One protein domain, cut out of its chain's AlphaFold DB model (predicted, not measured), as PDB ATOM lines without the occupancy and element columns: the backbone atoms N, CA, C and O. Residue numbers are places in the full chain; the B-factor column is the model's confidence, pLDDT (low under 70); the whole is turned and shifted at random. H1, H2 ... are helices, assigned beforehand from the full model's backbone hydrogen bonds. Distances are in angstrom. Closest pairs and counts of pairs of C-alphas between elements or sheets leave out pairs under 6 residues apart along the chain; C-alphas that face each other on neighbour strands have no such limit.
ATOM      1  N   LYS A   3     103.741 124.810  43.782       84.38
ATOM      2  CA  LYS A   3     102.411 125.040  43.200       84.38
ATOM      3  C   LYS A   3     101.340 125.318  44.257       84.38
ATOM      4  O   LYS A   3     100.307 125.885  43.924       84.38
ATOM      5  N   LEU A   4     101.589 124.964  45.523       86.12
ATOM      6  CA  LEU A   4     100.655 125.238  46.615       86.12
ATOM      7  C   LEU A   4     100.403 126.742  46.783       86.12
ATOM      8  O   LEU A   4      99.282 127.128  47.074       86.12
ATOM      9  N   ILE A   5     101.412 127.589  46.530       88.06
ATOM     10  CA  ILE A   5     101.291 129.050  46.673       88.06
ATOM     11  C   ILE A   5     100.315 129.675  45.664       88.06
ATOM     12  O   ILE A   5      99.877 130.803  45.849       88.06
ATOM     13  N   GLN A   6      99.989 128.950  44.590       91.88
ATOM     14  CA  GLN A   6      99.051 129.381  43.551       91.88
ATOM     15  C   GLN A   6      97.614 128.914  43.832       91.88
ATOM     16  O   GLN A   6      96.697 129.301  43.111       91.88
ATOM     17  N   LYS A   7      97.407 128.056  44.840       93.00
ATOM     18  CA  LYS A   7      96.077 127.573  45.225       93.00
ATOM     19  C   LYS A   7      95.351 128.613  46.079       93.00
ATOM     20  O   LYS A   7      95.961 129.514  46.650       93.00
ATOM     21  N   SER A   8      94.029 128.472  46.175       95.31
ATOM     22  CA  SER A   8      93.229 129.285  47.089       95.31
ATOM     23  C   SER A   8      93.709 129.096  48.532       95.31
ATOM     24  O   SER A   8      94.178 128.018  48.909       95.31
ATOM     25  N   LEU A   9      93.535 130.121  49.371       95.06
ATOM     26  CA  LEU A   9      93.859 130.016  50.796       95.06
ATOM     27  C   LEU A   9      93.115 128.839  51.451       95.06
ATOM     28  O   LEU A   9      93.704 128.090  52.220       95.06
ATOM     29  N   ARG A  10      91.856 128.607  51.056       96.38
ATOM     30  CA  ARG A  10      91.032 127.503  51.567       96.38
ATOM     31  C   ARG A  10      91.613 126.124  51.255       96.38
ATOM     32  O   ARG A  10      91.560 125.244  52.115       96.38
ATOM     33  N   ALA A  11      92.175 125.943  50.060       95.75
ATOM     34  CA  ALA A  11      92.855 124.711  49.669       95.75
ATOM     35  C   ALA A  11      94.182 124.529  50.425       95.75
ATOM     36  O   ALA A  11      94.505 123.417  50.834       95.75
ATOM     37  N   ILE A  12      94.928 125.614  50.658       96.12
ATOM     38  CA  ILE A  12      96.163 125.574  51.456       96.12
ATOM     39  C   ILE A  12      95.856 125.178  52.907       96.12
ATOM     40  O   ILE A  12      96.510 124.287  53.444       96.12
ATOM     41  N   GLU A  13      94.839 125.782  53.525       97.31
ATOM     42  CA  GLU A  13      94.389 125.446  54.884       97.31
ATOM     43  C   GLU A  13      93.986 123.969  55.006       97.31
ATOM     44  O   GLU A  13      94.339 123.315  55.988       97.31
ATOM     45  N   TYR A  14      93.300 123.425  53.991       97.81
ATOM     46  CA  TYR A  14      92.969 122.000  53.934       97.81
ATOM     47  C   TYR A  14      94.221 121.121  53.930       97.81
ATOM     48  O   TYR A  14      94.311 120.196  54.733       97.81
ATOM     49  N   VAL A  15      95.205 121.427  53.077       97.00
ATOM     50  CA  VAL A  15      96.460 120.662  53.012       97.00
ATOM     51  C   VAL A  15      97.214 120.736  54.336       97.00
ATOM     52  O   VAL A  15      97.689 119.715  54.815       97.00
ATOM     53  N   ILE A  16      97.283 121.904  54.981       97.19
ATOM     54  CA  ILE A  16      97.938 122.030  56.292       97.19
ATOM     55  C   ILE A  16      97.282 121.096  57.316       97.19
ATOM     56  O   ILE A  16      97.979 120.333  57.984       97.19
ATOM     57  N   LEU A  17      95.949 121.114  57.419       98.38
ATOM     58  CA  LEU A  17      95.230 120.226  58.336       98.38
ATOM     59  C   LEU A  17      95.416 118.744  57.964       98.38
ATOM     60  O   LEU A  17      95.588 117.915  58.855       98.38
ATOM     61  N   HIS A  18      95.418 118.420  56.670       98.00
ATOM     62  CA  HIS A  18      95.657 117.074  56.146       98.00
ATOM     63  C   HIS A  18      97.026 116.525  56.576       98.00
ATOM     64  O   HIS A  18      97.104 115.442  57.153       98.00
ATOM     65  N   GLU A  19      98.095 117.296  56.370       97.31
ATOM     66  CA  GLU A  19      99.455 116.894  56.742       97.31
ATOM     67  C   GLU A  19      99.639 116.815  58.269       97.31
ATOM     68  O   GLU A  19     100.302 115.909  58.772       97.31
ATOM     69  N   ILE A  20      99.004 117.708  59.040       98.19
ATOM     70  CA  ILE A  20      99.001 117.619  60.513       98.19
ATOM     71  C   ILE A  20      98.269 116.354  60.981       98.19
ATOM     72  O   ILE A  20      98.728 115.682  61.906       98.19
ATOM     73  N   CYS A  21      97.150 116.000  60.343       98.50
ATOM     74  CA  CYS A  21      96.388 114.792  60.662       98.50
ATOM     75  C   CYS A  21      97.250 113.524  60.514       98.50
ATOM     76  O   CYS A  21      97.160 112.615  61.348       98.50
ATOM     77  N   HIS A  22      98.161 113.501  59.533       98.44
ATOM     78  CA  HIS A  22      99.093 112.392  59.322       98.44
ATOM     79  C   HIS A  22     100.055 112.122  60.486       98.44
ATOM     80  O   HIS A  22     100.518 110.991  60.629       98.44
ATOM     81  N   LEU A  23     100.284 113.092  61.379       98.06
ATOM     82  CA  LEU A  23     101.060 112.866  62.605       98.06
ATOM     83  C   LEU A  23     100.385 111.870  63.563       98.06
ATOM     84  O   LEU A  23     101.063 111.220  64.355       98.06
ATOM     85  N   LYS A  24      99.053 111.757  63.504       98.00
ATOM     86  CA  LYS A  24      98.255 110.851  64.346       98.00
ATOM     87  C   LYS A  24      97.708 109.658  63.567       98.00
ATOM     88  O   LYS A  24      97.616 108.559  64.112       98.00
ATOM     89  N   PHE A  25      97.337 109.875  62.311       98.31
ATOM     90  CA  PHE A  25      96.705 108.883  61.452       98.31
ATOM     91  C   PHE A  25      97.525 108.732  60.160       98.31
ATOM     92  O   PHE A  25      97.321 109.482  59.206       98.31
ATOM     93  N   PRO A  26      98.462 107.770  60.092       96.81
ATOM     94  CA  PRO A  26      99.386 107.658  58.959       96.81
ATOM     95  C   PRO A  26      98.690 107.294  57.639       96.81
ATOM     96  O   PRO A  26      99.244 107.529  56.573       96.81
ATOM     97  N   ASN A  27      97.471 106.755  57.702       97.69
ATOM     98  CA  ASN A  27      96.664 106.377  56.545       97.69
ATOM     99  C   ASN A  27      95.331 107.139  56.547       97.69
ATOM    100  O   ASN A  27      94.813 107.482  57.610       97.69
ATOM    101  N   HIS A  28      94.726 107.308  55.369       97.62
ATOM    102  CA  HIS A  28      93.413 107.944  55.174       97.62
ATOM    103  C   HIS A  28      92.236 107.041  55.590       97.62
ATOM    104  O   HIS A  28      91.363 106.715  54.784       97.62
ATOM    105  N   SER A  29      92.225 106.593  56.846       98.06
ATOM    106  CA  SER A  29      91.147 105.771  57.408       98.06
ATOM    107  C   SER A  29      89.873 106.586  57.685       98.06
ATOM    108  O   SER A  29      89.821 107.806  57.511       98.06
ATOM    109  N   LYS A  30      88.812 105.927  58.163       98.12
ATOM    110  CA  LYS A  30      87.585 106.622  58.584       98.12
ATOM    111  C   LYS A  30      87.865 107.619  59.714       98.12
ATOM    112  O   LYS A  30      87.316 108.720  59.718       98.12
ATOM    113  N   GLU A  31      88.732 107.248  60.649       98.31
ATOM    114  CA  GLU A  31      89.142 108.066  61.790       98.31
ATOM    115  C   GLU A  31      89.934 109.296  61.336       98.31
ATOM    116  O   GLU A  31      89.693 110.381  61.861       98.31
ATOM    117  N   PHE A  32      90.790 109.160  60.315       98.69
ATOM    118  CA  PHE A  32      91.481 110.289  59.680       98.69
ATOM    119  C   PHE A  32      90.480 111.340  59.186       98.69
ATOM    120  O   PHE A  32      90.574 112.514  59.540       98.69
ATOM    121  N   TYR A  33      89.478 110.919  58.407       98.38
ATOM    122  CA  TYR A  33      88.488 111.851  57.866       98.38
ATOM    123  C   TYR A  33      87.563 112.417  58.940       98.38
ATOM    124  O   TYR A  33      87.242 113.598  58.887       98.38
ATOM    125  N   THR A  34      87.190 111.612  59.939       98.44
ATOM    126  CA  THR A  34      86.397 112.084  61.088       98.44
ATOM    127  C   THR A  34      87.156 113.161  61.867       98.44
ATOM    128  O   THR A  34      86.571 114.145  62.311       98.44
ATOM    129  N   PHE A  35      88.474 113.001  62.019       98.44
ATOM    130  CA  PHE A  35      89.319 113.983  62.687       98.44
ATOM    131  C   PHE A  35      89.422 115.283  61.890       98.44
ATOM    132  O   PHE A  35      89.272 116.352  62.470       98.44
ATOM    133  N   ILE A  36      89.617 115.212  60.569       98.56
ATOM    134  CA  ILE A  36      89.595 116.412  59.720       98.56
ATOM    135  C   ILE A  36      88.233 117.110  59.803       98.56
ATOM    136  O   ILE A  36      88.190 118.317  60.031       98.56
ATOM    137  N   GLU A  37      87.132 116.367  59.670       98.62
ATOM    138  CA  GLU A  37      85.767 116.906  59.700       98.62
ATOM    139  C   GLU A  37      85.448 117.628  61.015       98.62
ATOM    140  O   GLU A  37      84.770 118.653  61.007       98.62
ATOM    141  N   HIS A  38      85.993 117.142  62.135       98.38
ATOM    142  CA  HIS A  38      85.851 117.789  63.436       98.38
ATOM    143  C   HIS A  38      86.409 119.224  63.459       98.38
ATOM    144  O   HIS A  38      85.809 120.097  64.083       98.38
ATOM    145  N   PHE A  39      87.532 119.481  62.778       98.44
ATOM    146  CA  PHE A  39      88.144 120.818  62.710       98.44
ATOM    147  C   PHE A  39      87.704 121.628  61.486       98.44
ATOM    148  O   PHE A  39      87.787 122.854  61.495       98.44
ATOM    149  N   MET A  40      87.264 120.957  60.424       98.50
ATOM    150  CA  MET A  40      86.952 121.557  59.134       98.50
ATOM    151  C   MET A  40      85.774 120.814  58.504       98.50
ATOM    152  O   MET A  40      85.945 119.929  57.670       98.50
ATOM    153  N   SER A  41      84.553 121.178  58.895       98.38
ATOM    154  CA  SER A  41      83.329 120.513  58.422       98.38
ATOM    155  C   SER A  41      83.111 120.631  56.906       98.38
ATOM    156  O   SER A  41      82.461 119.781  56.305       98.38
ATOM    157  N   ASP A  42      83.700 121.643  56.259       98.44
ATOM    158  CA  ASP A  42      83.647 121.865  54.809       98.44
ATOM    159  C   ASP A  42      84.840 121.255  54.041       98.44
ATOM    160  O   ASP A  42      85.032 121.545  52.855       98.44
ATOM    161  N   PHE A  43      85.649 120.393  54.675       98.19
ATOM    162  CA  PHE A  43      86.895 119.888  54.081       98.19
ATOM    163  C   PHE A  43      86.692 119.187  52.735       98.19
ATOM    164  O   PHE A  43      87.553 119.279  51.870       98.19
ATOM    165  N   ARG A  44      85.541 118.538  52.507       97.94
ATOM    166  CA  ARG A  44      85.222 117.883  51.226       97.94
ATOM    167  C   ARG A  44      85.121 118.869  50.062       97.94
ATOM    168  O   ARG A  44      85.450 118.509  48.936       97.94
ATOM    169  N   GLN A  45      84.656 120.099  50.297       97.88
ATOM    170  CA  GLN A  45      84.677 121.143  49.267       97.88
ATOM    171  C   GLN A  45      86.096 121.653  49.036       97.88
ATOM    172  O   GLN A  45      86.516 121.769  47.889       97.88
ATOM    173  N   ARG A  46      86.858 121.877  50.107       97.75
ATOM    174  CA  ARG A  46      88.245 122.355  50.012       97.75
ATOM    175  C   ARG A  46      89.179 121.329  49.365       97.75
ATOM    176  O   ARG A  46      90.059 121.700  48.599       97.75
ATOM    177  N   GLU A  47      88.944 120.042  49.608       96.69
ATOM    178  CA  GLU A  47      89.613 118.927  48.938       96.69
ATOM    179  C   GLU A  47      89.367 118.968  47.427       96.69
ATOM    180  O   GLU A  47      90.309 118.865  46.645       96.69
ATOM    181  N   LYS A  48      88.119 119.202  47.002       95.56
ATOM    182  CA  LYS A  48      87.795 119.379  45.579       95.56
ATOM    183  C   LYS A  48      88.489 120.603  44.980       95.56
ATOM    184  O   LYS A  48      89.032 120.489  43.889       95.56
ATOM    185  N   GLU A  49      88.512 121.732  45.692       93.31
ATOM    186  CA  GLU A  49      89.242 122.946  45.276       93.31
ATOM    187  C   GLU A  49      90.760 122.713  45.173       93.31
ATOM    188  O   GLU A  49      91.440 123.298  44.331       93.31
ATOM    189  N   PHE A  50      91.319 121.860  46.033       93.56
ATOM    190  CA  PHE A  50      92.730 121.497  45.969       93.56
ATOM    191  C   PHE A  50      93.038 120.613  44.751       93.56
ATOM    192  O   PHE A  50      94.051 120.834  44.079       93.56
ATOM    193  N   LEU A  51      92.169 119.638  44.466       90.69
ATOM    194  CA  LEU A  51      92.329 118.674  43.371       90.69
ATOM    195  C   LEU A  51      92.030 119.255  41.978       90.69
ATOM    196  O   LEU A  51      92.523 118.701  40.996       90.69
ATOM    197  N   SER A  52      91.259 120.347  41.886       84.38
ATOM    198  CA  SER A  52      91.051 121.122  40.647       84.38
ATOM    199  C   SER A  52      92.265 121.972  40.300       84.38
ATOM    200  O   SER A  52      92.748 121.922  39.155       84.38
TER     201      SER A  52
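What this domain is: This is residues 3 to 52 of the 52 residues of the protein "M48 family peptidase" of Campylobacter jejuni (UniProt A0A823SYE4). The longest helix, H2, has two shorter helices packed on it one after the other: the loop of residues 22 to 29 folds the printed part back, H3 meets H2 at residues 17 to 21, and H4 packs on H2 at residues 10 to 14. A single short helix, H1, lies near H2 and away from H3 and H4. The 50 printed residues hold four named helices, H1, H2, H3 and H4 in order along the chain, and no named strand, and the class is all helix. The whole is compact, with a radius of gyration of the C-alphas of 10.6 A, and elongated, with spans of 29 by 19 by 16 A.

How they stand to each other: H1, residues 3 to 6, is close to H2, residues 9 to 21, but not clearly touching it; the closest C-alphas are those of Leu 4 and Ile 12, 6.6 A apart. H2 touches H3, residues 30 to 39, with its residues 17 to 21 alone, and the closest C-alphas are those of Cys 21 and Phe 32, 6.7 A apart. H2 and H3 run opposite ways at a steep tilt of 49 degrees. H2 touches H4, residues 43 to 51, with its residues 10 to 14 alone, and the closest C-alphas are those of Ala 11 and Phe 50, 4.9 A apart. The lines of H2 and H4 are only just about perpendicular, at 71 degrees. H3 and H4 are close but not clearly touching, about perpendicular at 79 degrees, with the C-alphas of Glu 37 and Phe 43 closest at 6.5 A. H1 is apart from H3 and from H4. In H2 and H4 every O i to N i+4 pair is within hydrogen-bond range, in H3 5 of 6 are, and H1 is too short for such a pair.

Where its parts are: H1 runs from Lys 3, whose C-alpha is at (102.411, 125.040, 43.200), to Gln 6, over 5.5 A. H2 runs from Leu 9, with its C-alpha at (93.859, 130.016, 50.796), to Cys 21, over 18.3 A. H3 runs from Lys 30 to Phe 39, over 14.8 A. H4 runs from Phe 43 to Leu 51, over 12.1 A, and ends with C-alpha 51 at (92.329, 118.674, 43.371).

The domain as a whole: The two C-alphas farthest apart are those of Gln 6 and Glu 31, at 29.8 A, and the C-alphas of Lys 3 and Ser 52 are 12.3 A apart. The printed part has no cut, and it ends at the chain's last residue, Ser 52. The links H1 to H2 and H3 to H4 are tight, and the link H2 to H3, of 8 residues, is short; no link is long. The mean pLDDT of the printed part is 96.2, and no printed residue is under 70.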